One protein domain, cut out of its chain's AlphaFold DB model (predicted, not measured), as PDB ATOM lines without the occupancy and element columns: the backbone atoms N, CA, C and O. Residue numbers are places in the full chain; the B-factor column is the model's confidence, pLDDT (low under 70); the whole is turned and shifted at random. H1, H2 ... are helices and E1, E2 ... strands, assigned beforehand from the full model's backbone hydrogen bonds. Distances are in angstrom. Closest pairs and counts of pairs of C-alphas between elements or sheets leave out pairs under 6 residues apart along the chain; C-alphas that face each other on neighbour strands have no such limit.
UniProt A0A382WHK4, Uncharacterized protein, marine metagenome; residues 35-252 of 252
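What this domain is: This is residues 35 to 252 of the 252 residues of an uncharacterized protein of marine metagenome (UniProt A0A382WHK4). With little regular structure, the model has a closed barrel of eight strands, E1 E2 E3 E4 E5 E9 E10 E11, with the small sheet E7 E6 E8 beside E4; long loops hold H1 and H2 off the barrel. Of 218 printed residues 78 are in named elements, H1 H2 then E1 to E11: mostly strand, antiparallel. It is compact, radius of gyration of the C-alphas 18.1 A, spans 57 by 44 by 36 A.

How they stand to each other: Trace two meanders, antiparallel neighbours in turn: residues 103 to 107 (E1), 125 to 130 (E2), 138 to 142 (E3), 155 to 159 (E4), 176 to 181 (E5); 215 to 223 (E9), 226 to 233 (E10), 248 to 251 (E11). Within hydrogen-bond range are N 106 and O 251, 2.8 A, between E1 and E11. E5 runs on at 71 degrees into residues 183 to 187 (E6), between edge strands 190 to 195 (E7) and 204 to 208 (E8); N 186 and O 205 are 2.9 A apart, N 195 and O 185 3.0 A. Residues 51 to 54 (H1) and 72 to 81 (H2) are apart; in H2 every O i to N i+4 pair is within range.

Where its parts are: Find C-alpha 103 at (77.692, 109.587, 94.789), where E1 begins; E9 runs 25.4 A from first to last C-alpha, and E11 ends at C-alpha 251 at (73.097, 114.308, 86.033).

The domain as a whole: The printed part has no cut; the link H2 to E1 is long, 21 residues. Look for pLDDT under 70 at residues 148 to 151, 196 to 197 and 211 to 212.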
ATOM      1  N   ASP A  35      93.559 125.917 107.395       84.69
ATOM      2  CA  ASP A  35      93.048 124.819 106.585       84.69
ATOM      3  C   ASP A  35      94.160 124.362 105.633       84.69
ATOM      4  O   ASP A  35      94.861 125.186 105.036       84.69
ATOM      5  N   PHE A  36      94.358 123.051 105.504       87.19
ATOM      6  CA  PHE A  36      95.315 122.484 104.555       87.19
ATOM      7  C   PHE A  36      94.753 121.217 103.908       87.19
ATOM      8  O   PHE A  36      93.963 120.493 104.513       87.19
ATOM      9  N   GLY A  37      95.198 120.946 102.683       89.25
ATOM     10  CA  GLY A  37      94.940 119.715 101.944       89.25
ATOM     11  C   GLY A  37      96.231 119.202 101.313       89.25
ATOM     12  O   GLY A  37      97.178 119.969 101.118       89.25
ATOM     13  N   VAL A  38      96.280 117.904 101.022       92.88
ATOM     14  CA  VAL A  38      97.384 117.273 100.293       92.88
ATOM     15  C   VAL A  38      96.835 116.768  98.967       92.88
ATOM     16  O   VAL A  38      95.826 116.064  98.936       92.88
ATOM     17  N   TYR A  39      97.503 117.158  97.884       93.31
ATOM     18  CA  TYR A  39      97.112 116.814  96.524       93.31
ATOM     19  C   TYR A  39      98.298 116.186  95.807       93.31
ATOM     20  O   TYR A  39      99.373 116.790  95.751       93.31
ATOM     21  N   ASP A  40      98.091 114.996  95.255       93.38
ATOM     22  CA  ASP A  40      99.071 114.299  94.434       93.38
ATOM     23  C   ASP A  40      98.584 114.277  92.984       93.38
ATOM     24  O   ASP A  40      97.689 113.519  92.619       93.38
ATOM     25  N   TYR A  41      99.166 115.141  92.152       91.38
ATOM     26  CA  TYR A  41      98.781 115.275  90.746       91.38
ATOM     27  C   TYR A  41      99.209 114.079  89.877       91.38
ATOM     28  O   TYR A  41      98.852 114.034  88.699       91.38
ATOM     29  N   GLU A  42      99.952 113.110  90.425       93.75
ATOM     30  CA  GLU A  42     100.207 111.822  89.768       93.75
ATOM     31  C   GLU A  42      99.041 110.834  89.952       93.75
ATOM     32  O   GLU A  42      98.976 109.818  89.257       93.75
ATOM     33  N   ILE A  43      98.099 111.133  90.854       93.88
ATOM     34  CA  ILE A  43      96.953 110.288  91.196       93.88
ATOM     35  C   ILE A  43      95.664 110.973  90.762       93.88
ATOM     36  O   ILE A  43      95.439 112.129  91.083       93.88
ATOM     37  N   VAL A  44      94.772 110.243  90.098       96.00
ATOM     38  CA  VAL A  44      93.380 110.662  89.889       96.00
ATOM     39  C   VAL A  44      92.488 109.688  90.648       96.00
ATOM     40  O   VAL A  44      92.611 108.479  90.456       96.00
ATOM     41  N   LEU A  45      91.629 110.208  91.524       97.19
ATOM     42  CA  LEU A  45      90.641 109.420  92.259       97.19
ATOM     43  C   LEU A  45      89.680 108.741  91.274       97.19
ATOM     44  O   LEU A  45      89.105 109.395  90.407       97.19
ATOM     45  N   ASP A  46      89.515 107.429  91.413       96.00
ATOM     46  CA  ASP A  46      88.754 106.585  90.487       96.00
ATOM     47  C   ASP A  46      87.259 106.494  90.821       96.00
ATOM     48  O   ASP A  46      86.472 106.023  90.001       96.00
ATOM     49  N   GLY A  47      86.850 106.964  92.001       96.38
ATOM     50  CA  GLY A  47      85.451 107.013  92.419       96.38
ATOM     51  C   GLY A  47      84.684 108.257  91.961       96.38
ATOM     52  O   GLY A  47      83.579 108.476  92.449       96.38
ATOM     53  N   PHE A  48      85.265 109.098  91.099       96.94
ATOM     54  CA  PHE A  48      84.539 110.134  90.360       96.94
ATOM     55  C   PHE A  48      84.288 109.622  88.944       96.94
ATOM     56  O   PHE A  48      85.241 109.341  88.220       96.94
ATOM     57  N   ILE A  49      83.023 109.510  88.530       96.81
ATOM     58  CA  ILE A  49      82.703 108.981  87.188       96.81
ATOM     59  C   ILE A  49      83.161 109.956  86.093       96.81
ATOM     60  O   ILE A  49      83.661 109.516  85.058       96.81
ATOM     61  N   PHE A  50      83.037 111.263  86.350       96.62
ATOM     62  CA  PHE A  50      83.474 112.338  85.457       96.62
ATOM     63  C   PHE A  50      84.331 113.358  86.215       96.62
ATOM     64  O   PHE A  50      83.816 114.347  86.747       96.62
ATOM     65  N   PRO A  51      85.651 113.128  86.307       96.19
ATOM     66  CA  PRO A  51      86.581 114.061  86.938       96.19
ATOM     67  C   PRO A  51      86.491 115.499  86.391       96.19
ATOM     68  O   PRO A  51      86.658 116.451  87.152       96.19
ATOM     69  N   GLU A  52      86.171 115.672  85.106       96.00
ATOM     70  CA  GLU A  52      86.010 116.973  84.437       96.00
ATOM     71  C   GLU A  52      84.887 117.843  85.025       96.00
ATOM     72  O   GLU A  52      84.936 119.072  84.945       96.00
ATOM     73  N   HIS A  53      83.901 117.245  85.704       96.81
ATOM     74  CA  HIS A  53      82.841 117.994  86.389       96.81
ATOM     75  C   HIS A  53      83.370 118.860  87.539       96.81
ATOM     76  O   HIS A  53      82.657 119.746  88.012       96.81
ATOM     77  N   TYR A  54      84.624 118.653  87.950       96.56
ATOM     78  CA  TYR A  54      85.297 119.357  89.036       96.56
ATOM     79  C   TYR A  54      86.352 120.373  88.564       96.56
ATOM     80  O   TYR A  54      87.079 120.904  89.399       96.56
ATOM     81  N   ASP A  55      86.409 120.729  87.275       93.88
ATOM     82  CA  ASP A  55      87.426 121.634  86.694       93.88
ATOM     83  C   ASP A  55      87.520 123.029  87.349       93.88
ATOM     84  O   ASP A  55      88.549 123.701  87.254       93.88
ATOM     85  N   ARG A  56      86.470 123.482  88.052       93.06
ATOM     86  CA  ARG A  56      86.496 124.704  88.887       93.06
ATOM     87  C   ARG A  56      87.512 124.597  90.032       93.06
ATOM     88  O   ARG A  56      88.115 125.595  90.415       93.06
ATOM     89  N   GLU A  57      87.678 123.396  90.576       92.62
ATOM     90  CA  GLU A  57      88.628 123.035  91.629       92.62
ATOM     91  C   GLU A  57      89.413 121.791  91.186       92.62
ATOM     92  O   GLU A  57      89.231 120.701  91.736       92.62
ATOM     93  N   PRO A  58      90.318 121.935  90.200       91.62
ATOM     94  CA  PRO A  58      90.932 120.794  89.521       91.62
ATOM     95  C   PRO A  58      91.828 119.963  90.447       91.62
ATOM     96  O   PRO A  58      92.138 118.819  90.152       91.62
ATOM     97  N   TRP A  59      92.227 120.504  91.602       91.88
ATOM     98  CA  TRP A  59      92.969 119.777  92.632       91.88
ATOM     99  C   TRP A  59      92.129 118.701  93.343       91.88
ATOM    100  O   TRP A  59      92.695 117.809  93.970       91.88
ATOM    101  N   LYS A  60      90.789 118.759  93.280       94.56
ATOM    102  CA  LYS A  60      89.898 117.909  94.092       94.56
ATOM    103  C   LYS A  60      90.028 116.435  93.741       94.56
ATOM    104  O   LYS A  60      90.129 115.604  94.641       94.56
ATOM    105  N   ILE A  61      90.130 116.133  92.452       96.62
ATOM    106  CA  ILE A  61      90.307 114.770  91.933       96.62
ATOM    107  C   ILE A  61      91.681 114.173  92.277       96.62
ATOM    108  O   ILE A  61      91.890 112.983  92.085       96.62
ATOM    109  N   HIS A  62      92.599 114.992  92.794       96.62
ATOM    110  CA  HIS A  62      93.955 114.622  93.205       96.62
ATOM    111  C   HIS A  62      94.104 114.559  94.737       96.62
ATOM    112  O   HIS A  62      95.218 114.481  95.250       96.62
ATOM    113  N   THR A  63      93.002 114.655  95.491       96.00
ATOM    114  CA  THR A  63      93.030 114.638  96.963       96.00
ATOM    115  C   THR A  63      93.486 113.276  97.474       96.00
ATOM    116  O   THR A  63      92.911 112.253  97.112       96.00
ATOM    117  N   VAL A  64      94.484 113.265  98.357       95.94
ATOM    118  CA  VAL A  64      95.035 112.037  98.950       95.94
ATOM    119  C   VAL A  64      94.992 112.070 100.475       95.94
ATOM    120  O   VAL A  64      94.833 113.126 101.089       95.94
ATOM    121  N   ASP A  65      95.152 110.897 101.094       95.62
ATOM    122  CA  ASP A  65      95.324 110.777 102.541       95.62
ATOM    123  C   ASP A  65      96.567 111.578 102.988       95.62
ATOM    124  O   ASP A  65      97.675 111.296 102.525       95.62
ATOM    125  N   PRO A  66      96.426 112.570 103.888       93.88
ATOM    126  CA  PRO A  66      97.563 113.336 104.379       93.88
ATOM    127  C   PRO A  66      98.422 112.564 105.395       93.88
ATOM    128  O   PRO A  66      99.592 112.904 105.581       93.88
ATOM    129  N   PHE A  67      97.892 111.537 106.073       94.62
ATOM    130  CA  PHE A  67      98.590 110.828 107.151       94.62
ATOM    131  C   PHE A  67      99.928 110.212 106.719       94.62
ATOM    132  O   PHE A  67     100.904 110.404 107.451       94.62
ATOM    133  N   PRO A  68     100.050 109.528 105.563       93.69
ATOM    134  CA  PRO A  68     101.322 108.999 105.068       93.69
ATOM    135  C   PRO A  68     102.454 110.026 104.936       93.69
ATOM    136  O   PRO A  68     103.616 109.637 105.027       93.69
ATOM    137  N   TYR A  69     102.137 111.313 104.762       90.88
ATOM    138  CA  TYR A  69     103.123 112.379 104.555       90.88
ATOM    139  C   TYR A  69     103.656 112.986 105.864       90.88
ATOM    140  O   TYR A  69     104.619 113.756 105.839       90.88
ATOM    141  N   PHE A  70     103.077 112.638 107.017       90.75
ATOM    142  CA  PHE A  70     103.582 113.073 108.318       90.75
ATOM    143  C   PHE A  70     104.690 112.148 108.855       90.75
ATOM    144  O   PHE A  70     104.621 110.926 108.675       90.75
ATOM    145  N   PRO A  71     105.679 112.693 109.596       92.50
ATOM    146  CA  PRO A  71     106.549 111.894 110.456       92.50
ATOM    147  C   PRO A  71     105.737 110.973 111.376       92.50
ATOM    148  O   PRO A  71     104.638 111.335 111.796       92.50
ATOM    149  N   VAL A  72     106.263 109.785 111.687       94.81
ATOM    150  CA  VAL A  72     105.521 108.730 112.408       94.81
ATOM    151  C   VAL A  72     104.954 109.223 113.741       94.81
ATOM    152  O   VAL A  72     103.778 109.003 114.019       94.81
ATOM    153  N   ASP A  73     105.759 109.935 114.523       94.81
ATOM    154  CA  ASP A  73     105.382 110.504 115.818       94.81
ATOM    155  C   ASP A  73     104.251 111.539 115.699       94.81
ATOM    156  O   ASP A  73     103.313 111.538 116.497       94.81
ATOM    157  N   VAL A  74     104.285 112.384 114.666       93.31
ATOM    158  CA  VAL A  74     103.214 113.351 114.378       93.31
ATOM    159  C   VAL A  74     101.950 112.634 113.906       93.31
ATOM    160  O   VAL A  74     100.855 112.911 114.399       93.31
ATOM    161  N   ARG A  75     102.094 111.691 112.971       94.81
ATOM    162  CA  ARG A  75     100.993 110.911 112.401       94.81
ATOM    163  C   ARG A  75     100.208 110.184 113.487       94.81
ATOM    164  O   ARG A  75      98.985 110.259 113.495       94.81
ATOM    165  N   GLU A  76     100.892 109.514 114.410       94.50
ATOM    166  CA  GLU A  76     100.258 108.783 115.513       94.50
ATOM    167  C   GLU A  76      99.430 109.708 116.413       94.50
ATOM    168  O   GLU A  76      98.284 109.388 116.741       94.50
ATOM    169  N   VAL A  77      99.953 110.891 116.752       94.19
ATOM    170  CA  VAL A  77      99.228 111.889 117.557       94.19
ATOM    171  C   VAL A  77      97.997 112.424 116.820       94.19
ATOM    172  O   VAL A  77      96.941 112.607 117.433       94.19
ATOM    173  N   LEU A  78      98.099 112.677 115.512       92.38
ATOM    174  CA  LEU A  78      96.967 113.154 114.713       92.38
ATOM    175  C   LEU A  78      95.898 112.066 114.531       92.38
ATOM    176  O   LEU A  78      94.715 112.351 114.696       92.38
ATOM    177  N   LEU A  79      96.289 110.813 114.287       93.25
ATOM    178  CA  LEU A  79      95.360 109.680 114.167       93.25
ATOM    179  C   LEU A  79      94.581 109.422 115.466       93.25
ATOM    180  O   LEU A  79      93.387 109.121 115.428       93.25
ATOM    181  N   GLN A  80      95.209 109.612 116.632       91.81
ATOM    182  CA  GLN A  80      94.508 109.557 117.924       91.81
ATOM    183  C   GLN A  80      93.403 110.618 118.036       91.81
ATOM    184  O   GLN A  80      92.389 110.382 118.693       91.81
ATOM    185  N   LYS A  81      93.578 111.768 117.375       91.25
ATOM    186  CA  LYS A  81      92.611 112.875 117.325       91.25
ATOM    187  C   LYS A  81      91.602 112.764 116.181       91.25
ATOM    188  O   LYS A  81      90.668 113.561 116.145       91.25
ATOM    189  N   ASN A  82      91.751 111.798 115.279       91.94
ATOM    190  CA  ASN A  82      90.811 111.620 114.184       91.94
ATOM    191  C   ASN A  82      89.492 111.023 114.686       91.94
ATOM    192  O   ASN A  82      89.503 110.025 115.404       91.94
ATOM    193  N   LEU A  83      88.358 111.610 114.304       92.62
ATOM    194  CA  LEU A  83      87.039 111.144 114.748       92.62
ATOM    195  C   LEU A  83      86.627 109.832 114.074       92.62
ATOM    196  O   LEU A  83      86.024 108.964 114.702       92.62
ATOM    197  N   ARG A  84      86.977 109.669 112.796       93.62
ATOM    198  CA  ARG A  84      86.701 108.449 112.041       93.62
ATOM    199  C   ARG A  84      87.658 107.337 112.476       93.62
ATOM    200  O   ARG A  84      88.875 107.516 112.467       93.62
ATOM    201  N   LYS A  85      87.104 106.177 112.837       91.44
ATOM    202  CA  LYS A  85      87.863 104.975 113.253       91.44
ATOM    203  C   LYS A  85      87.780 103.809 112.265       91.44
ATOM    204  O   LYS A  85      88.378 102.769 112.506       91.44
ATOM    205  N   ILE A  86      87.040 103.982 111.172       92.75
ATOM    206  CA  ILE A  86      86.822 102.965 110.141       92.75
ATOM    207  C   ILE A  86      87.620 103.329 108.893       92.75
ATOM    208  O   ILE A  86      87.600 104.485 108.474       92.75
ATOM    209  N   GLU A  87      88.287 102.348 108.285       93.69
ATOM    210  CA  GLU A  87      89.038 102.575 107.049       93.69
ATOM    211  C   GLU A  87      88.129 103.036 105.884       93.69
ATOM    212  O   GLU A  87      86.957 102.642 105.816       93.69
ATOM    213  N   PRO A  88      88.629 103.881 104.962       94.44
ATOM    214  CA  PRO A  88      89.872 104.650 105.087       94.44
ATOM    215  C   PRO A  88      89.771 105.652 106.248       94.44
ATOM    216  O   PRO A  88      88.788 106.390 106.326       94.44
ATOM    217  N   VAL A  89      90.744 105.686 107.164       93.75
ATOM    218  CA  VAL A  89      90.675 106.541 108.373       93.75
ATOM    219  C   VAL A  89      90.657 108.031 108.016       93.75
ATOM    220  O   VAL A  89      89.953 108.803 108.665       93.75
ATOM    221  N   ALA A  90      91.339 108.433 106.940       93.31
ATOM    222  CA  ALA A  90      91.255 109.787 106.380       93.31
ATOM    223  C   ALA A  90      89.914 110.101 105.688       93.31
ATOM    224  O   ALA A  90      89.645 111.250 105.348       93.31
ATOM    225  N   GLY A  91      89.059 109.094 105.492       94.81
ATOM    226  CA  GLY A  91      87.867 109.196 104.662       94.81
ATOM    227  C   GLY A  91      88.192 109.160 103.168       94.81
ATOM    228  O   GLY A  91      89.319 108.894 102.756       94.81
ATOM    229  N   LYS A  92      87.159 109.386 102.356       94.56
ATOM    230  CA  LYS A  92      87.254 109.593 100.908       94.56
ATOM    231  C   LYS A  92      86.131 110.527 100.446       94.56
ATOM    232  O   LYS A  92      85.173 110.727 101.199       94.56
ATOM    233  N   ILE A  93      86.239 111.078  99.239       95.31
ATOM    234  CA  ILE A  93      85.297 112.084  98.698       95.31
ATOM    235  C   ILE A  93      84.591 111.641  97.405       95.31
ATOM    236  O   ILE A  93      83.585 112.222  97.010       95.31
ATOM    237  N   ASP A  94      85.101 110.589  96.783       97.19
ATOM    238  CA  ASP A  94      84.753 110.039  95.477       97.19
ATOM    239  C   ASP A  94      83.885 108.773  95.664       97.19
ATOM    240  O   ASP A  94      84.345 107.635  95.582       97.19
ATOM    241  N   HIS A  95      82.625 108.956  96.071       97.81
ATOM    242  CA  HIS A  95      81.710 107.853  96.438       97.81
ATOM    243  C   HIS A  95      80.805 107.388  95.291       97.81
ATOM    244  O   HIS A  95      79.825 106.674  95.537       97.81
ATOM    245  N   ASP A  96      81.093 107.805  94.060       98.31
ATOM    246  CA  ASP A  96      80.250 107.477  92.921       98.31
ATOM    247  C   ASP A  96      80.387 105.990  92.580       98.31
ATOM    248  O   ASP A  96      81.469 105.399  92.618       98.31
ATOM    249  N   ILE A  97      79.263 105.374  92.226       98.12
ATOM    250  CA  ILE A  97      79.235 104.054  91.598       98.12
ATOM    251  C   ILE A  97      78.360 104.177  90.353       98.12
ATOM    252  O   ILE A  97      77.191 104.563  90.444       98.12
ATOM    253  N   ASP A  98      78.924 103.855  89.188       97.88
ATOM    254  CA  ASP A  98      78.212 103.987  87.915       97.88
ATOM    255  C   ASP A  98      76.947 103.119  87.891       97.88
ATOM    256  O   ASP A  98      76.927 101.990  88.393       97.88
ATOM    257  N   GLY A  99      75.856 103.681  87.374       98.12
ATOM    258  CA  GLY A  99      74.535 103.048  87.398       98.12
ATOM    259  C   GLY A  99      73.877 102.943  88.782       98.12
ATOM    260  O   GLY A  99      72.838 102.285  88.902       98.12
ATOM    261  N   LYS A 100      74.447 103.553  89.836       98.50
ATOM    262  CA  LYS A 100      73.918 103.494  91.213       98.50
ATOM    263  C   LYS A 100      73.644 104.853  91.841       98.50
ATOM    264  O   LYS A 100      74.320 105.825  91.540       98.50
ATOM    265  N   LEU A 101      72.687 104.910  92.763       98.62
ATOM    266  CA  LEU A 101      72.269 106.151  93.421       98.62
ATOM    267  C   LEU A 101      73.391 106.829  94.229       98.62
ATOM    268  O   LEU A 101      73.415 108.054  94.313       98.62
ATOM    269  N   THR A 102      74.306 106.059  94.826       98.50
ATOM    270  CA  THR A 102      75.424 106.619  95.606       98.50
ATOM    271  C   THR A 102      76.322 107.534  94.772       98.50
ATOM    272  O   THR A 102      76.643 107.217  93.624       98.50
ATOM    273  N   GLY A 103      76.751 108.640  95.379       98.31
ATOM    274  CA  GLY A 103      77.692 109.587  94.789       98.31
ATOM    275  C   GLY A 103      77.209 111.031  94.798       98.31
ATOM    276  O   GLY A 103      76.227 111.385  95.465       98.31
ATOM    277  N   ASN A 104      77.935 111.850  94.047       98.19
ATOM    278  CA  ASN A 104      77.607 113.239  93.771       98.19
ATOM    279  C   ASN A 104      76.762 113.352  92.499       98.19
ATOM    280  O   ASN A 104      76.906 112.581  91.551       98.19
ATOM    281  N   TRP A 105      75.882 114.341  92.500       98.62
ATOM    282  CA  TRP A 105      74.892 114.600  91.470       98.62
ATOM    283  C   TRP A 105      74.737 116.109  91.296       98.62
ATOM    284  O   TRP A 105      74.773 116.867  92.268       98.62
ATOM    285  N   PHE A 106      74.519 116.549  90.064       98.44
ATOM    286  CA  PHE A 106      74.355 117.959  89.722       98.44
ATOM    287  C   PHE A 106      73.039 118.153  88.990       98.44
ATOM    288  O   PHE A 106      72.740 117.419  88.059       98.44
ATOM    289  N   GLU A 107      72.227 119.121  89.403       98.31
ATOM    290  CA  GLU A 107      70.979 119.434  88.713       98.31
ATOM    291  C   GLU A 107      71.281 119.734  87.236       98.31
ATOM    292  O   GLU A 107      72.262 120.413  86.913       98.31
ATOM    293  N   VAL A 108      70.468 119.196  86.330       98.38
ATOM    294  CA  VAL A 108      70.690 119.331  84.885       98.38
ATOM    295  C   VAL A 108      70.809 120.806  84.499       98.38
ATOM    296  O   VAL A 108      70.138 121.687  85.046       98.38
ATOM    297  N   ASP A 109      71.709 121.078  83.558       96.50
ATOM    298  CA  ASP A 109      72.071 122.415  83.099       96.50
ATOM    299  C   ASP A 109      72.725 123.305  84.173       96.50
ATOM    300  O   ASP A 109      72.822 124.506  83.951       96.50
ATOM    301  N   THR A 110      73.178 122.819  85.335       96.44
ATOM    302  CA  THR A 110      73.745 123.697  86.392       96.44
ATOM    303  C   THR A 110      75.260 123.878  86.373       96.44
ATOM    304  O   THR A 110      75.800 124.488  87.292       96.44
ATOM    305  N   ASN A 111      75.937 123.461  85.295       96.75
ATOM    306  CA  ASN A 111      77.392 123.608  85.140       96.75
ATOM    307  C   ASN A 111      78.172 122.878  86.256       96.75
ATOM    308  O   ASN A 111      79.182 123.369  86.765       96.75
ATOM    309  N   TRP A 112      77.661 121.707  86.641       97.19
ATOM    310  CA  TRP A 112      78.281 120.752  87.559       97.19
ATOM    311  C   TRP A 112      78.831 121.397  88.841       97.19
ATOM    312  O   TRP A 112      78.175 122.244  89.454       97.19
ATOM    313  N   TYR A 113      80.047 121.029  89.261       96.44
ATOM    314  CA  TYR A 113      80.646 121.563  90.480       96.44
ATOM    315  C   TYR A 113      80.855 123.083  90.417       96.44
ATOM    316  O   TYR A 113      80.818 123.755  91.443       96.44
ATOM    317  N   ALA A 114      81.050 123.648  89.221       96.25
ATOM    318  CA  ALA A 114      81.272 125.079  89.049       96.25
ATOM    319  C   ALA A 114      80.033 125.929  89.369       96.25
ATOM    320  O   ALA A 114      80.199 127.103  89.715       96.25
ATOM    321  N   GLY A 115      78.836 125.350  89.240       96.06
ATOM    322  CA  GLY A 115      77.564 126.031  89.443       96.06
ATOM    323  C   GLY A 115      77.245 127.080  88.370       96.06
ATOM    324  O   GLY A 115      78.107 127.539  87.610       96.06
ATOM    325  N   LYS A 116      75.971 127.482  88.317       93.50
ATOM    326  CA  LYS A 116      75.475 128.584  87.470       93.50
ATOM    327  C   LYS A 116      75.698 129.960  88.099       93.50
ATOM    328  O   LYS A 116      76.060 130.904  87.402       93.50
ATOM    329  N   ASP A 117      75.451 130.067  89.399       91.19
ATOM    330  CA  ASP A 117      75.627 131.282  90.192       91.19
ATOM    331  C   ASP A 117      76.874 131.118  91.058       91.19
ATOM    332  O   ASP A 117      76.952 130.178  91.834       91.19
ATOM    333  N   THR A 118      77.860 132.004  90.946       86.19
ATOM    334  CA  THR A 118      79.092 131.885  91.734       86.19
ATOM    335  C   THR A 118      78.875 132.066  93.231       86.19
ATOM    336  O   THR A 118      79.604 131.458  94.013       86.19
ATOM    337  N   ASP A 119      77.880 132.858  93.630       88.62
ATOM    338  CA  ASP A 119      77.593 133.140  95.041       88.62
ATOM    339  C   ASP A 119      76.771 132.014  95.688       88.62
ATOM    340  O   ASP A 119      76.723 131.883  96.913       88.62
ATOM    341  N   ARG A 120      76.159 131.163  94.856       90.56
ATOM    342  CA  ARG A 120      75.375 129.984  95.245       90.56
ATOM    343  C   ARG A 120      75.698 128.790  94.349       90.56
ATOM    344  O   ARG A 120      74.804 128.088  93.886       90.56
ATOM    345  N   TYR A 121      76.985 128.551  94.099       92.69
ATOM    346  CA  TYR A 121      77.417 127.547  93.113       92.69
ATOM    347  C   TYR A 121      76.932 126.139  93.460       92.69
ATOM    348  O   TYR A 121      76.733 125.310  92.579       92.69
ATOM    349  N   PHE A 122      76.697 125.914  94.751       94.62
ATOM    350  CA  PHE A 122      76.211 124.674  95.315       94.62
ATOM    351  C   PHE A 122      74.702 124.458  95.165       94.62
ATOM    352  O   PHE A 122      74.275 123.354  95.448       94.62
ATOM    353  N   ASP A 123      73.884 125.432  94.743       94.19
ATOM    354  CA  ASP A 123      72.404 125.343  94.779       94.19
ATOM    355  C   ASP A 123      71.846 124.128  94.007       94.19
ATOM    356  O   ASP A 123      70.858 123.529  94.424       94.19
ATOM    357  N   GLY A 124      72.524 123.724  92.925       95.62
ATOM    358  CA  GLY A 124      72.207 122.527  92.134       95.62
ATOM    359  C   GLY A 124      72.951 121.256  92.559       95.62
ATOM    360  O   GLY A 124      72.896 120.260  91.847       95.62
ATOM    361  N   HIS A 125      73.703 121.264  93.661       97.69
ATOM    362  CA  HIS A 125      74.498 120.112  94.100       97.69
ATOM    363  C   HIS A 125      73.665 119.175  94.967       97.69
ATOM    364  O   HIS A 125      72.907 119.606  95.838       97.69
ATOM    365  N   LEU A 126      73.859 117.879  94.767       98.50
ATOM    366  CA  LEU A 126      73.247 116.818  95.546       98.50
ATOM    367  C   LEU A 126      74.296 115.739  95.836       98.50
ATOM    368  O   LEU A 126      75.080 115.373  94.965       98.50
ATOM    369  N   ALA A 127      74.291 115.194  97.048       98.50
ATOM    370  CA  ALA A 127      75.102 114.037  97.402       98.50
ATOM    371  C   ALA A 127      74.272 113.022  98.187       98.50
ATOM    372  O   ALA A 127      73.580 113.368  99.148       98.50
ATOM    373  N   ILE A 128      74.370 111.755  97.784       98.69
ATOM    374  CA  ILE A 128      73.816 110.617  98.521       98.69
ATOM    375  C   ILE A 128      74.980 109.683  98.818       98.69
ATOM    376  O   ILE A 128      75.382 108.879  97.980       98.69
ATOM    377  N   VAL A 129      75.580 109.847  99.992       98.44
ATOM    378  CA  VAL A 129      76.878 109.244 100.326       98.44
ATOM    379  C   VAL A 129      76.909 108.758 101.775       98.44
ATOM    380  O   VAL A 129      76.096 109.202 102.592       98.44
ATOM    381  N   PRO A 130      77.831 107.853 102.139       98.06
ATOM    382  CA  PRO A 130      78.033 107.476 103.531       98.06
ATOM    383  C   PRO A 130      78.418 108.674 104.410       98.06
ATOM    384  O   PRO A 130      79.091 109.606 103.965       98.06
ATOM    385  N   ASN A 131      78.055 108.637 105.691       96.94
ATOM    386  CA  ASN A 131      78.491 109.654 106.639       96.94
ATOM    387  C   ASN A 131      80.024 109.615 106.814       96.94
ATOM    388  O   ASN A 131      80.652 108.557 106.923       96.94
ATOM    389  N   HIS A 132      80.637 110.801 106.844       94.56
ATOM    390  CA  HIS A 132      82.092 110.958 106.852       94.56
ATOM    391  C   HIS A 132      82.781 110.339 108.085       94.56
ATOM    392  O   HIS A 132      83.921 109.891 107.974       94.56
ATOM    393  N   ILE A 133      82.103 110.230 109.235       94.75
ATOM    394  CA  ILE A 133      82.634 109.572 110.445       94.75
ATOM    395  C   ILE A 133      82.139 108.128 110.549       94.75
ATOM    396  O   ILE A 133      82.950 107.225 110.754       94.75
ATOM    397  N   ASP A 134      80.830 107.914 110.393       95.25
ATOM    398  CA  ASP A 134      80.197 106.594 110.463       95.25
ATOM    399  C   ASP A 134      79.746 106.132 109.068       95.25
ATOM    400  O   ASP A 134      78.628 106.425 108.652       95.25
ATOM    401  N   PRO A 135      80.560 105.360 108.328       95.62
ATOM    402  CA  PRO A 135      80.223 104.971 106.961       95.62
ATOM    403  C   PRO A 135      79.057 103.972 106.865       95.62
ATOM    404  O   PRO A 135      78.715 103.550 105.761       95.62
ATOM    405  N   THR A 136      78.475 103.537 107.988       95.25
ATOM    406  CA  THR A 136      77.289 102.668 107.983       95.25
ATOM    407  C   THR A 136      75.988 103.460 107.845       95.25
ATOM    408  O   THR A 136      74.995 102.920 107.354       95.25
ATOM    409  N   ALA A 137      76.008 104.742 108.217       96.88
ATOM    410  CA  ALA A 137      74.910 105.674 108.015       96.88
ATOM    411  C   ALA A 137      74.994 106.336 106.635       96.88
ATOM    412  O   ALA A 137      76.081 106.625 106.135       96.88
ATOM    413  N   TRP A 138      73.833 106.623 106.046       98.44
ATOM    414  CA  TRP A 138      73.720 107.293 104.752       98.44
ATOM    415  C   TRP A 138      73.209 108.713 104.915       98.44
ATOM    416  O   TRP A 138      72.326 108.971 105.729       98.44
ATOM    417  N   MET A 139      73.765 109.617 104.120       98.25
ATOM    418  CA  MET A 139      73.449 111.034 104.134       98.25
ATOM    419  C   MET A 139      72.756 111.435 102.839       98.25
ATOM    420  O   MET A 139      73.060 110.905 101.772       98.25
ATOM    421  N   PHE A 140      71.857 112.402 102.954       98.06
ATOM    422  CA  PHE A 140      71.297 113.173 101.857       98.06
ATOM    423  C   PHE A 140      71.718 114.629 102.064       98.06
ATOM    424  O   PHE A 140      71.280 115.279 103.017       98.06
ATOM    425  N   SER A 141      72.583 115.136 101.194       97.44
ATOM    426  CA  SER A 141      73.030 116.529 101.212       97.44
ATOM    427  C   SER A 141      72.533 117.231  99.958       97.44
ATOM    428  O   SER A 141      72.694 116.701  98.864       97.44
ATOM    429  N   THR A 142      71.952 118.416 100.102       96.56
ATOM    430  CA  THR A 142      71.441 119.220  98.985       96.56
ATOM    431  C   THR A 142      71.897 120.663  99.120       96.56
ATOM    432  O   THR A 142      71.943 121.212 100.223       96.56
ATOM    433  N   GLY A 143      72.197 121.295  97.995       95.06
ATOM    434  CA  GLY A 143      72.429 122.730  97.913       95.06
ATOM    435  C   GLY A 143      71.197 123.586  98.149       95.06
ATOM    436  O   GLY A 143      71.329 124.752  98.520       95.06
ATOM    437  N   HIS A 144      70.014 123.003  97.946       91.81
ATOM    438  CA  HIS A 144      68.743 123.697  98.048       91.81
ATOM    439  C   HIS A 144      67.666 122.810  98.683       91.81
ATOM    440  O   HIS A 144      67.109 121.905  98.054       91.81
ATOM    441  N   TRP A 145      67.343 123.088  99.941       91.88
ATOM    442  CA  TRP A 145      66.232 122.512 100.675       91.88
ATOM    443  C   TRP A 145      65.046 123.471 100.655       91.88
ATOM    444  O   TRP A 145      65.066 124.539 101.262       91.88
ATOM    445  N   THR A 146      63.975 123.065  99.980       81.56
ATOM    446  CA  THR A 146      62.786 123.899  99.744       81.56
ATOM    447  C   THR A 146      61.996 124.245 101.013       81.56
ATOM    448  O   THR A 146      61.091 125.074 100.953       81.56
ATOM    449  N   GLY A 147      62.304 123.607 102.147       70.12
ATOM    450  CA  GLY A 147      61.600 123.784 103.418       70.12
ATOM    451  C   GLY A 147      62.314 124.643 104.460       70.12
ATOM    452  O   GLY A 147      61.792 124.755 105.566       70.12
ATOM    453  N   GLU A 148      63.492 125.203 104.165       67.88
ATOM    454  CA  GLU A 148      64.260 126.009 105.125       67.88
ATOM    455  C   GLU A 148      64.292 127.502 104.782       67.88
ATOM    456  O   GLU A 148      64.339 127.901 103.623       67.88
ATOM    457  N   GLU A 149      64.367 128.326 105.832       54.38
ATOM    458  CA  GLU A 149      64.658 129.765 105.757       54.38
ATOM    459  C   GLU A 149      66.150 130.079 105.998       54.38
ATOM    460  O   GLU A 149      66.520 131.236 106.220       54.38
ATOM    461  N   THR A 150      67.035 129.071 106.013       59.75
ATOM    462  CA  THR A 150      68.473 129.314 106.193       59.75
ATOM    463  C   THR A 150      68.999 130.176 105.048       59.75
ATOM    464  O   THR A 150      68.617 130.017 103.891       59.75
ATOM    465  N   SER A 151      69.903 131.114 105.353       63.44
ATOM    466  CA  SER A 151      70.377 132.087 104.356       63.44
ATOM    467  C   SER A 151      71.047 131.452 103.127       63.44
ATOM    468  O   SER A 151      71.060 132.064 102.060       63.44
ATOM    469  N   SER A 152      71.586 130.230 103.255       77.44
ATOM    470  CA  SER A 152      72.166 129.479 102.137       77.44
ATOM    471  C   SER A 152      71.152 128.573 101.436       77.44
ATOM    472  O   SER A 152      71.277 128.377 100.233       77.44
ATOM    473  N   GLY A 153      70.154 128.027 102.140       82.12
ATOM    474  CA  GLY A 153      69.259 126.986 101.626       82.12
ATOM    475  C   GLY A 153      69.908 125.602 101.496       82.12
ATOM    476  O   GLY A 153      69.222 124.662 101.119       82.12
ATOM    477  N   ALA A 154      71.196 125.444 101.813       91.50
ATOM    478  CA  ALA A 154      71.875 124.150 101.760       91.50
ATOM    479  C   ALA A 154      71.618 123.343 103.037       91.50
ATOM    480  O   ALA A 154      71.681 123.889 104.139       91.50
ATOM    481  N   ALA A 155      71.402 122.036 102.894       92.81
ATOM    482  CA  ALA A 155      71.058 121.156 104.002       92.81
ATOM    483  C   ALA A 155      71.753 119.794 103.915       92.81
ATOM    484  O   ALA A 155      72.128 119.321 102.840       92.81
ATOM    485  N   ASN A 156      71.906 119.147 105.070       94.12
ATOM    486  CA  ASN A 156      72.501 117.823 105.193       94.12
ATOM    487  C   ASN A 156      71.759 116.998 106.249       94.12
ATOM    488  O   ASN A 156      71.742 117.366 107.425       94.12
ATOM    489  N   PHE A 157      71.191 115.870 105.834       95.62
ATOM    490  CA  PHE A 157      70.336 115.021 106.660       95.62
ATOM    491  C   PHE A 157      70.795 113.570 106.633       95.62
ATOM    492  O   PHE A 157      71.339 113.100 105.635       95.62
ATOM    493  N   ILE A 158      70.548 112.843 107.720       97.06
ATOM    494  CA  ILE A 158      70.702 111.386 107.721       97.06
ATOM    495  C   ILE A 158      69.463 110.747 107.088       97.06
ATOM    496  O   ILE A 158      68.343 111.210 107.301       97.06
ATOM    497  N   ILE A 159      69.660 109.660 106.348       97.44
ATOM    498  CA  ILE A 159      68.585 108.774 105.901       97.44
ATOM    499  C   ILE A 159      68.238 107.833 107.062       97.44
ATOM    500  O   ILE A 159      69.069 107.024 107.477       97.44
ATOM    501  N   VAL A 160      67.012 107.929 107.585       94.62
ATOM    502  CA  VAL A 160      66.556 107.182 108.778       94.62
ATOM    503  C   VAL A 160      66.582 105.670 108.547       94.62
ATOM    504  O   VAL A 160      67.000 104.906 109.417       94.62
ATOM    505  N   GLY A 161      66.167 105.238 107.355       92.44
ATOM    506  CA  GLY A 161      66.185 103.847 106.916       92.44
ATOM    507  C   GLY A 161      66.714 103.750 105.492       92.44
ATOM    508  O   GLY A 161      66.034 104.136 104.548       92.44
ATOM    509  N   ALA A 162      67.931 103.235 105.338       93.62
ATOM    510  CA  ALA A 162      68.611 103.133 104.049       93.62
ATOM    511  C   ALA A 162      68.295 101.807 103.335       93.62
ATOM    512  O   ALA A 162      69.205 101.151 102.844       93.62
ATOM    513  N   GLU A 163      67.028 101.387 103.310       95.94
ATOM    514  CA  GLU A 163      66.581 100.232 102.524       95.94
ATOM    515  C   GLU A 163      65.595 100.684 101.431       95.94
ATOM    516  O   GLU A 163      64.601 101.331 101.763       95.94
ATOM    517  N   PRO A 164      65.833 100.356 100.145       97.25
ATOM    518  CA  PRO A 164      67.038  99.708  99.615       97.25
ATOM    519  C   PRO A 164      68.301 100.551  99.846       97.25
ATOM    520  O   PRO A 164      68.243 101.778  99.863       97.25
ATOM    521  N   ASN A 165      69.453  99.902 100.023       98.12
ATOM    522  CA  ASN A 165      70.725 100.601 100.234       98.12
ATOM    523  C   ASN A 165      71.093 101.487  99.027       98.12
ATOM    524  O   ASN A 165      71.144 100.949  97.918       98.12
ATOM    525  N   PRO A 166      71.421 102.787  99.200       98.44
ATOM    526  CA  PRO A 166      71.740 103.677  98.078       98.44
ATOM    527  C   PRO A 166      72.881 103.191  97.172       98.44
ATOM    528  O   PRO A 166      72.879 103.465  95.975       98.44
ATOM    529  N   LYS A 167      73.826 102.391  97.684       97.88
ATOM    530  CA  LYS A 167      74.868 101.775  96.837       97.88
ATOM    531  C   LYS A 167      74.333 100.713  95.866       97.88
ATOM    532  O   LYS A 167      75.020 100.338  94.922       97.88
ATOM    533  N   ASN A 168      73.137 100.189  96.125       98.06
ATOM    534  CA  ASN A 168      72.516  99.109  95.364       98.06
ATOM    535  C   ASN A 168      71.401  99.605  94.433       98.06
ATOM    536  O   ASN A 168      71.173  98.958  93.410       98.06
ATOM    537  N   VAL A 169      70.767 100.741  94.748       98.56
ATOM    538  CA  VAL A 169      69.688 101.343  93.946       98.56
ATOM    539  C   VAL A 169      70.194 101.720  92.559       98.56
ATOM    540  O   VAL A 169      71.102 102.535  92.441       98.56
ATOM    541  N   GLY A 170      69.604 101.133  91.522       98.44
ATOM    542  CA  GLY A 170      69.759 101.483  90.114       98.44
ATOM    543  C   GLY A 170      68.392 101.693  89.452       98.44
ATOM    544  O   GLY A 170      67.404 102.012  90.110       98.44
ATOM    545  N   ILE A 171      68.335 101.527  88.128       98.31
ATOM    546  CA  ILE A 171      67.135 101.811  87.316       98.31
ATOM    547  C   ILE A 171      65.939 100.908  87.690       98.31
ATOM    548  O   ILE A 171      64.784 101.331  87.638       98.31
ATOM    549  N   ASN A 172      66.199  99.659  88.089       97.69
ATOM    550  CA  ASN A 172      65.157  98.643  88.288       97.69
ATOM    551  C   ASN A 172      64.353  98.821  89.585       97.69
ATOM    552  O   ASN A 172      63.271  98.251  89.712       97.69
ATOM    553  N   GLU A 173      64.862  99.595  90.540       97.81
ATOM    554  CA  GLU A 173      64.201  99.861  91.818       97.81
ATOM    555  C   GLU A 173      62.996 100.809  91.677       97.81
ATOM    556  O   GLU A 173      62.120 100.820  92.542       97.81
ATOM    557  N   GLY A 174      62.907 101.572  90.583       97.44
ATOM    558  CA  GLY A 174      61.833 102.542  90.378       97.44
ATOM    559  C   GLY A 174      61.893 103.695  91.385       97.44
ATOM    560  O   GLY A 174      62.965 104.224  91.672       97.44
ATOM    561  N   ILE A 175      60.732 104.128  91.888       98.25
ATOM    562  CA  ILE A 175      60.658 105.203  92.887       98.25
ATOM    563  C   ILE A 175      61.039 104.642  94.258       98.25
ATOM    564  O   ILE A 175      60.316 103.821  94.822       98.25
ATOM    565  N   VAL A 176      62.128 105.156  94.819       98.31
ATOM    566  CA  VAL A 176      62.562 104.891  96.191       98.31
ATOM    567  C   VAL A 176      62.245 106.107  97.058       98.31
ATOM    568  O   VAL A 176      62.450 107.248  96.644       98.31
ATOM    569  N   LYS A 177      61.727 105.868  98.264       97.81
ATOM    570  CA  LYS A 177      61.405 106.910  99.244       97.81
ATOM    571  C   LYS A 177      62.354 106.781 100.431       97.81
ATOM    572  O   LYS A 177      62.438 105.704 101.015       97.81
ATOM    573  N   TYR A 178      63.008 107.872 100.812       97.31
ATOM    574  CA  TYR A 178      63.819 107.937 102.026       97.31
ATOM    575  C   TYR A 178      63.267 108.982 102.984       97.31
ATOM    576  O   TYR A 178      62.982 110.111 102.586       97.31
ATOM    577  N   GLU A 179      63.139 108.600 104.249       96.06
ATOM    578  CA  GLU A 179      62.862 109.524 105.344       96.06
ATOM    579  C   GLU A 179      64.162 110.172 105.815       96.06
ATOM    580  O   GLU A 179      65.191 109.499 105.943       96.06
ATOM    581  N   LEU A 180      64.107 111.482 106.045       95.56
ATOM    582  CA  LEU A 180      65.245 112.298 106.433       95.56
ATOM    583  C   LEU A 180      65.089 112.768 107.878       95.56
ATOM    584  O   LEU A 180      63.983 113.058 108.330       95.56
ATOM    585  N   ALA A 181      66.209 112.883 108.583       94.38
ATOM    586  CA  ALA A 181      66.252 113.424 109.934       94.38
ATOM    587  C   ALA A 181      67.520 114.258 110.169       94.38
ATOM    588  O   ALA A 181      68.523 114.145 109.455       94.38
ATOM    589  N   GLU A 182      67.499 115.068 111.224       92.81
ATOM    590  CA  GLU A 182      68.741 115.487 111.873       92.81
ATOM    591  C   GLU A 182      69.436 114.271 112.501       92.81
ATOM    592  O   GLU A 182      68.820 113.232 112.741       92.81
ATOM    593  N   TYR A 183      70.727 114.398 112.803       92.56
ATOM    594  CA  TYR A 183      71.481 113.328 113.446       92.56
ATOM    595  C   TYR A 183      72.431 113.851 114.512       92.56
ATOM    596  O   TYR A 183      72.957 114.962 114.406       92.56
ATOM    597  N   TRP A 184      72.685 113.016 115.517       92.19
ATOM    598  CA  TRP A 184      73.775 113.180 116.478       92.19
ATOM    599  C   TRP A 184      74.759 112.023 116.355       92.19
ATOM    600  O   TRP A 184      74.451 110.982 115.771       92.19
ATOM    601  N   TYR A 185      75.951 112.217 116.913       92.56
ATOM    602  CA  TYR A 185      76.895 111.128 117.097       92.56
ATOM    603  C   TYR A 185      76.717 110.537 118.490       92.56
ATOM    604  O   TYR A 185      76.710 111.269 119.479       92.56
ATOM    605  N   CYS A 186      76.595 109.217 118.547       90.81
ATOM    606  CA  CYS A 186      76.551 108.448 119.783       90.81
ATOM    607  C   CYS A 186      77.807 107.584 119.884       90.81
ATOM    608  O   CYS A 186      78.371 107.174 118.863       90.81
ATOM    609  N   LEU A 187      78.257 107.294 121.098       88.75
ATOM    610  CA  LEU A 187      79.384 106.391 121.302       88.75
ATOM    611  C   LEU A 187      78.973 104.950 120.965       88.75
ATOM    612  O   LEU A 187      77.908 104.493 121.371       88.75
ATOM    613  N   VAL A 188      79.834 104.198 120.269       85.94
ATOM    614  CA  VAL A 188      79.607 102.754 120.029       85.94
ATOM    615  C   VAL A 188      79.405 101.986 121.340       85.94
ATOM    616  O   VAL A 188      78.545 101.113 121.408       85.94
ATOM    617  N   ASP A 189      80.182 102.330 122.368       84.94
ATOM    618  CA  ASP A 189      80.180 101.635 123.661       84.94
ATOM    619  C   ASP A 189      79.136 102.183 124.649       84.94
ATOM    620  O   ASP A 189      78.971 101.627 125.733       84.94
ATOM    621  N   ASP A 190      78.470 103.289 124.306       84.38
ATOM    622  CA  ASP A 190      77.446 103.935 125.130       84.38
ATOM    623  C   ASP A 190      76.442 104.648 124.217       84.38
ATOM    624  O   ASP A 190      76.567 105.832 123.901       84.38
ATOM    625  N   ILE A 191      75.477 103.874 123.717       81.00
ATOM    626  CA  ILE A 191      74.542 104.332 122.684       81.00
ATOM    627  C   ILE A 191      73.574 105.411 123.185       81.00
ATOM    628  O   ILE A 191      72.982 106.108 122.366       81.00
ATOM    629  N   ASP A 192      73.424 105.549 124.504       82.62
ATOM    630  CA  ASP A 192      72.568 106.557 125.129       82.62
ATOM    631  C   ASP A 192      73.299 107.909 125.290       82.62
ATOM    632  O   ASP A 192      72.654 108.952 125.434       82.62
ATOM    633  N   ASP A 193      74.637 107.924 125.201       82.50
ATOM    634  CA  ASP A 193      75.462 109.137 125.176       82.50
ATOM    635  C   ASP A 193      75.579 109.684 123.744       82.50
ATOM    636  O   ASP A 193      76.577 109.501 123.035       82.50
ATOM    637  N   CYS A 194      74.506 110.339 123.301       84.56
ATOM    638  CA  CYS A 194      74.442 111.029 122.018       84.56
ATOM    639  C   CYS A 194      74.600 112.535 122.210       84.56
ATOM    640  O   CYS A 194      73.847 113.173 122.949       84.56
ATOM    641  N   SER A 195      75.524 113.150 121.475       77.81
ATOM    642  CA  SER A 195      75.641 114.604 121.472       77.81
ATOM    643  C   SER A 195      76.146 115.142 120.135       77.81
ATOM    644  O   SER A 195      76.628 114.411 119.269       77.81
ATOM    645  N   LYS A 196      76.049 116.464 119.958       69.25
ATOM    646  CA  LYS A 196      76.740 117.154 118.857       69.25
ATOM    647  C   LYS A 196      78.258 117.224 119.087       69.25
ATOM    648  O   LYS A 196      78.998 117.450 118.134       69.25
ATOM    649  N   SER A 197      78.716 117.042 120.330       64.50
ATOM    650  CA  SER A 197      80.129 117.069 120.714       64.50
ATOM    651  C   SER A 197      80.776 115.712 120.461       64.50
ATOM    652  O   SER A 197      80.242 114.668 120.823       64.50
ATOM    653  N   GLN A 198      81.939 115.721 119.822       72.44
ATOM    654  CA  GLN A 198      82.586 114.510 119.330       72.44
ATOM    655  C   GLN A 198      83.908 114.318 120.071       72.44
ATOM    656  O   GLN A 198      84.748 115.219 120.097       72.44
ATOM    657  N   THR A 199      84.103 113.150 120.688       72.69
ATOM    658  CA  THR A 199      85.373 112.814 121.342       72.69
ATOM    659  C   THR A 199      86.177 111.852 120.464       72.69
ATOM    660  O   THR A 199      85.714 110.751 120.179       72.69
ATOM    661  N   PRO A 200      87.407 112.211 120.052       76.12
ATOM    662  CA  PRO A 200      88.182 111.373 119.138       76.12
ATOM    663  C   PRO A 200      88.653 110.031 119.683       76.12
ATOM    664  O   PRO A 200      89.133 109.205 118.919       76.12
ATOM    665  N   ALA A 201      88.590 109.804 120.993       77.88
ATOM    666  CA  ALA A 201      89.124 108.585 121.590       77.88
ATOM    667  C   ALA A 201      88.254 107.345 121.318       77.88
ATOM    668  O   ALA A 201      88.732 106.226 121.486       77.88
ATOM    669  N   LYS A 202      86.994 107.531 120.915       83.94
ATOM    670  CA  LYS A 202      86.007 106.458 120.773       83.94
ATOM    671  C   LYS A 202      85.403 106.449 119.374       83.94
ATOM    672  O   LYS A 202      85.351 107.478 118.705       83.94
ATOM    673  N   GLN A 203      84.950 105.278 118.936       89.12
ATOM    674  CA  GLN A 203      84.191 105.157 117.697       89.12
ATOM    675  C   GLN A 203      82.790 105.751 117.881       89.12
ATOM    676  O   GLN A 203      82.143 105.543 118.910       89.12
ATOM    677  N   LEU A 204      82.337 106.477 116.862       92.06
ATOM    678  CA  LEU A 204      81.055 107.168 116.835       92.06
ATOM    679  C   LEU A 204      80.108 106.509 115.830       92.06
ATOM    680  O   LEU A 204      80.552 106.034 114.784       92.06
ATOM    681  N   LEU A 205      78.814 106.528 116.142       93.00
ATOM    682  CA  LEU A 205      77.725 106.146 115.247       93.00
ATOM    683  C   LEU A 205      76.841 107.355 114.973       93.00
ATOM    684  O   LEU A 205      76.447 108.047 115.912       93.00
ATOM    685  N   ALA A 206      76.506 107.598 113.711       93.94
ATOM    686  CA  ALA A 206      75.541 108.629 113.350       93.94
ATOM    687  C   ALA A 206      74.126 108.068 113.534       93.94
ATOM    688  O   ALA A 206      73.772 107.037 112.957       93.94
ATOM    689  N   ARG A 207      73.307 108.733 114.350       92.12
ATOM    690  CA  ARG A 207      71.943 108.292 114.663       92.12
ATOM    691  C   ARG A 207      70.925 109.390 114.385       92.12
ATOM    692  O   ARG A 207      71.166 110.523 114.803       92.12
ATOM    693  N   PRO A 208      69.792 109.061 113.735       92.06
ATOM    694  CA  PRO A 208      68.675 109.986 113.599       92.06
ATOM    695  C   PRO A 208      68.221 110.508 114.959       92.06
ATOM    696  O   PRO A 208      68.102 109.734 115.913       92.06
ATOM    697  N   THR A 209      67.951 111.807 115.058       87.38
ATOM    698  CA  THR A 209      67.319 112.368 116.251       87.38
ATOM    699  C   THR A 209      65.804 112.157 116.174       87.38
ATOM    700  O   THR A 209      65.205 112.313 115.112       87.38
ATOM    701  N   PRO A 210      65.135 111.826 117.291       71.75
ATOM    702  CA  PRO A 210      63.701 111.528 117.290       71.75
ATOM    703  C   PRO A 210      62.806 112.777 117.198       71.75
ATOM    704  O   PRO A 210      61.595 112.669 117.360       71.75
ATOM    705  N   GLN A 211      63.385 113.974 117.053       63.78
ATOM    706  CA  GLN A 211      62.718 115.220 117.434       63.78
ATOM    707  C   GLN A 211      62.070 115.987 116.278       63.78
ATOM    708  O   GLN A 211      61.150 116.746 116.562       63.78
ATOM    709  N   ASN A 212      62.457 115.765 115.015       64.62
ATOM    710  CA  ASN A 212      61.948 116.556 113.889       64.62
ATOM    711  C   ASN A 212      61.619 115.689 112.660       64.62
ATOM    712  O   ASN A 212      62.504 115.041 112.106       64.62
ATOM    713  N   ASP A 213      60.365 115.761 112.197       75.56
ATOM    714  CA  ASP A 213      59.950 115.288 110.870       75.56
ATOM    715  C   ASP A 213      60.542 116.255 109.816       75.56
ATOM    716  O   ASP A 213      59.887 117.214 109.406       75.56
ATOM    717  N   ILE A 214      61.802 116.054 109.403       92.25
ATOM    718  CA  ILE A 214      62.452 116.896 108.375       92.25
ATOM    719  C   ILE A 214      61.690 116.795 107.056       92.25
ATOM    720  O   ILE A 214      61.415 117.801 106.398       92.25
ATOM    721  N   GLY A 215      61.307 115.579 106.689       94.19
ATOM    722  CA  GLY A 215      60.551 115.285 105.487       94.19
ATOM    723  C   GLY A 215      61.026 113.996 104.844       94.19
ATOM    724  O   GLY A 215      61.801 113.227 105.416       94.19
ATOM    725  N   ILE A 216      60.588 113.791 103.610       95.62
ATOM    726  CA  ILE A 216      61.057 112.682 102.788       95.62
ATOM    727  C   ILE A 216      61.648 113.186 101.480       95.62
ATOM    728  O   ILE A 216      61.370 114.300 101.034       95.62
ATOM    729  N   VAL A 217      62.402 112.318 100.824       97.38
ATOM    730  CA  VAL A 217      62.818 112.492  99.437       97.38
ATOM    731  C   VAL A 217      62.378 111.292  98.609       97.38
ATOM    732  O   VAL A 217      62.508 110.142  99.036       97.38
ATOM    733  N   LEU A 218      61.843 111.566  97.422       98.44
ATOM    734  CA  LEU A 218      61.677 110.572  96.369       98.44
ATOM    735  C   LEU A 218      62.882 110.654  95.444       98.44
ATOM    736  O   LEU A 218      63.243 111.738  94.985       98.44
ATOM    737  N   VAL A 219      63.466 109.502  95.144       98.62
ATOM    738  CA  VAL A 219      64.561 109.355  94.189       98.62
ATOM    739  C   VAL A 219      64.229 108.246  93.202       98.62
ATOM    740  O   VAL A 219      63.618 107.240  93.560       98.62
ATOM    741  N   GLN A 220      64.610 108.430  91.946       98.69
ATOM    742  CA  GLN A 220      64.451 107.415  90.916       98.69
ATOM    743  C   GLN A 220      65.581 107.536  89.903       98.69
ATOM    744  O   GLN A 220      65.698 108.553  89.220       98.69
ATOM    745  N   MET A 221      66.376 106.479  89.775       98.62
ATOM    746  CA  MET A 221      67.309 106.330  88.661       98.62
ATOM    747  C   MET A 221      66.488 106.116  87.382       98.62
ATOM    748  O   MET A 221      65.769 105.124  87.266       98.62
ATOM    749  N   ILE A 222      66.541 107.071  86.457       98.31
ATOM    750  CA  ILE A 222      65.841 107.003  85.164       98.31
ATOM    751  C   ILE A 222      66.760 106.376  84.111       98.31
ATOM    752  O   ILE A 222      66.316 105.560  83.306       98.31
ATOM    753  N   GLU A 223      68.046 106.718  84.174       98.31
ATOM    754  CA  GLU A 223      69.147 106.137  83.399       98.31
ATOM    755  C   GLU A 223      70.361 105.960  84.330       98.31
ATOM    756  O   GLU A 223      70.330 106.417  85.475       98.31
ATOM    757  N   ASP A 224      71.450 105.339  83.866       97.81
ATOM    758  CA  ASP A 224      72.621 105.035  84.716       97.81
ATOM    759  C   ASP A 224      73.242 106.285  85.378       97.81
ATOM    760  O   ASP A 224      73.867 106.215  86.446       97.81
ATOM    761  N   ARG A 225      73.049 107.447  84.747       97.69
ATOM    762  CA  ARG A 225      73.610 108.749  85.131       97.69
ATOM    763  C   ARG A 225      72.570 109.872  85.087       97.69
ATOM    764  O   ARG A 225      72.935 111.039  85.053       97.69
ATOM    765  N   LEU A 226      71.281 109.523  85.117       98.69
ATOM    766  CA  LEU A 226      70.183 110.486  85.196       98.69
ATOM    767  C   LEU A 226      69.251 110.115  86.346       98.69
ATOM    768  O   LEU A 226      68.597 109.068  86.338       98.69
ATOM    769  N   LEU A 227      69.169 111.007  87.321       98.81
ATOM    770  CA  LEU A 227      68.426 110.836  88.556       98.81
ATOM    771  C   LEU A 227      67.272 111.837  88.617       98.81
ATOM    772  O   LEU A 227      67.456 113.036  88.437       98.81
ATOM    773  N   LYS A 228      66.069 111.359  88.928       98.81
ATOM    774  CA  LYS A 228      64.924 112.211  89.255       98.81
ATOM    775  C   LYS A 228      64.766 112.306  90.766       98.81
ATOM    776  O   LYS A 228      64.713 111.274  91.434       98.81
ATOM    777  N   VAL A 229      64.665 113.525  91.294       98.56
ATOM    778  CA  VAL A 229      64.597 113.788  92.739       98.56
ATOM    779  C   VAL A 229      63.518 114.809  93.063       98.56
ATOM    780  O   VAL A 229      63.360 115.810  92.365       98.56
ATOM    781  N   GLU A 230      62.803 114.588  94.162       97.81
ATOM    782  CA  GLU A 230      61.911 115.583  94.748       97.81
ATOM    783  C   GLU A 230      61.896 115.459  96.268       97.81
ATOM    784  O   GLU A 230      61.659 114.380  96.815       97.81
ATOM    785  N   ALA A 231      62.158 116.575  96.945       95.94
ATOM    786  CA  ALA A 231      62.077 116.683  98.391       95.94
ATOM    787  C   ALA A 231      60.687 117.166  98.818       95.94
ATOM    788  O   ALA A 231      60.124 118.083  98.220       95.94
ATOM    789  N   PHE A 232      60.170 116.588  99.899       95.31
ATOM    790  CA  PHE A 232      58.881 116.921 100.497       95.31
ATOM    791  C   PHE A 232      59.081 117.287 101.976       95.31
ATOM    792  O   PHE A 232      58.929 116.426 102.851       95.31
ATOM    793  N   PRO A 233      59.440 118.549 102.277       93.81
ATOM    794  CA  PRO A 233      59.664 118.997 103.648       93.81
ATOM    795  C   PRO A 233      58.429 118.814 104.536       93.81
ATOM    796  O   PRO A 233      57.302 119.098 104.121       93.81
ATOM    797  N   GLY A 234      58.640 118.325 105.759       92.19
ATOM    798  CA  GLY A 234      57.591 118.100 106.759       92.19
ATOM    799  C   GLY A 234      56.556 117.026 106.402       92.19
ATOM    800  O   GLY A 234      55.553 116.897 107.105       92.19
ATOM    801  N   LYS A 235      56.750 116.275 105.309       93.69
ATOM    802  CA  LYS A 235      55.876 115.163 104.912       93.69
ATOM    803  C   LYS A 235      56.397 113.830 105.415       93.69
ATOM    804  O   LYS A 235      57.602 113.611 105.471       93.69
ATOM    805  N   LYS A 236      55.472 112.918 105.702       92.50
ATOM    806  CA  LYS A 236      55.750 111.517 106.034       92.50
ATOM    807  C   LYS A 236      55.717 110.639 104.796       92.50
ATOM    808  O   LYS A 236      55.033 110.936 103.815       92.50
ATOM    809  N   ILE A 237      56.383 109.490 104.879       90.75
ATOM    810  CA  ILE A 237      56.463 108.514 103.781       90.75
ATOM    811  C   ILE A 237      55.085 108.032 103.289       90.75
ATOM    812  O   ILE A 237      54.927 107.709 102.114       90.75
ATOM    813  N   THR A 238      54.079 108.030 104.170       92.38
ATOM    814  CA  THR A 238      52.689 107.643 103.876       92.38
ATOM    815  C   THR A 238      51.857 108.749 103.223       92.38
ATOM    816  O   THR A 238      50.723 108.497 102.833       92.38
ATOM    817  N   GLU A 239      52.356 109.985 103.161       94.56
ATOM    818  CA  GLU A 239      51.623 111.138 102.608       94.56
ATOM    819  C   GLU A 239      51.977 111.440 101.148       94.56
ATOM    820  O   GLU A 239      51.315 112.259 100.511       94.56
ATOM    821  N   VAL A 240      53.027 110.816 100.616       95.69
ATOM    822  CA  VAL A 240      53.557 111.101  99.281       95.69
ATOM    823  C   VAL A 240      53.654 109.802  98.508       95.69
ATOM    824  O   VAL A 240      54.402 108.906  98.890       95.69
ATOM    825  N   GLU A 241      52.931 109.707  97.396       95.12
ATOM    826  CA  GLU A 241      52.914 108.490  96.579       95.12
ATOM    827  C   GLU A 241      53.851 108.539  95.376       95.12
ATOM    828  O   GLU A 241      54.448 107.529  95.012       95.12
ATOM    829  N   SER A 242      54.013 109.714  94.777       97.69
ATOM    830  CA  SER A 242      54.708 109.885  93.508       97.69
ATOM    831  C   SER A 242      55.266 111.294  93.367       97.69
ATOM    832  O   SER A 242      54.836 112.211  94.063       97.69
ATOM    833  N   PHE A 243      56.161 111.466  92.396       98.31
ATOM    834  CA  PHE A 243      56.628 112.779  91.970       98.31
ATOM    835  C   PHE A 243      55.482 113.701  91.540       98.31
ATOM    836  O   PHE A 243      54.489 113.257  90.954       98.31
ATOM    837  N   THR A 244      55.674 114.994  91.762       97.50
ATOM    838  CA  THR A 244      54.871 116.079  91.206       97.50
ATOM    839  C   THR A 244      55.605 116.747  90.036       97.50
ATOM    840  O   THR A 244      56.632 116.267  89.547       97.50
ATOM    841  N   SER A 245      55.071 117.871  89.556       96.69
ATOM    842  CA  SER A 245      55.742 118.724  88.573       96.69
ATOM    843  C   SER A 245      56.968 119.459  89.127       96.69
ATOM    844  O   SER A 245      57.685 120.070  88.344       96.69
ATOM    845  N   ALA A 246      57.193 119.445  90.446       96.06
ATOM    846  CA  ALA A 246      58.341 120.090  91.085       96.06
ATOM    847  C   ALA A 246      59.608 119.218  91.096       96.06
ATOM    848  O   ALA A 246      60.673 119.701  91.479       96.06
ATOM    849  N   ALA A 247      59.507 117.950  90.682       97.69
ATOM    850  CA  ALA A 247      60.655 117.062  90.590       97.69
ATOM    851  C   ALA A 247      61.731 117.618  89.652       97.69
ATOM    852  O   ALA A 247      61.446 118.051  88.533       97.69
ATOM    853  N   LYS A 248      62.978 117.533  90.105       97.94
ATOM    854  CA  LYS A 248      64.166 117.968  89.379       97.94
ATOM    855  C   LYS A 248      64.914 116.770  88.808       97.94
ATOM    856  O   LYS A 248      64.792 115.649  89.311       97.94
ATOM    857  N   LEU A 249      65.684 117.024  87.757       98.75
ATOM    858  CA  LEU A 249      66.604 116.055  87.179       98.75
ATOM    859  C   LEU A 249      68.027 116.419  87.575       98.75
ATOM    860  O   LEU A 249      68.395 117.591  87.552       98.75
ATOM    861  N   TYR A 250      68.803 115.402  87.908       98.75
ATOM    862  CA  TYR A 250      70.212 115.497  88.223       98.75
ATOM    863  C   TYR A 250      70.993 114.557  87.313       98.75
ATOM    864  O   TYR A 250      70.569 113.430  87.055       98.75
ATOM    865  N   GLU A 251      72.134 115.027  86.847       98.06
ATOM    866  CA  GLU A 251      73.097 114.308  86.033       98.06
ATOM    867  C   GLU A 251      74.420 114.166  86.781       98.06
ATOM    868  O   GLU A 251      74.658 114.813  87.809       98.06
ATOM    869  N   ARG A 252      75.277 113.297  86.264       92.44
ATOM    870  CA  ARG A 252      76.664 113.206  86.688       92.44
ATOM    871  C   ARG A 252      77.537 112.712  85.574       92.44
ATOM    872  O   ARG A 252      77.032 112.014  84.660       92.44
TER     873      ARG A 252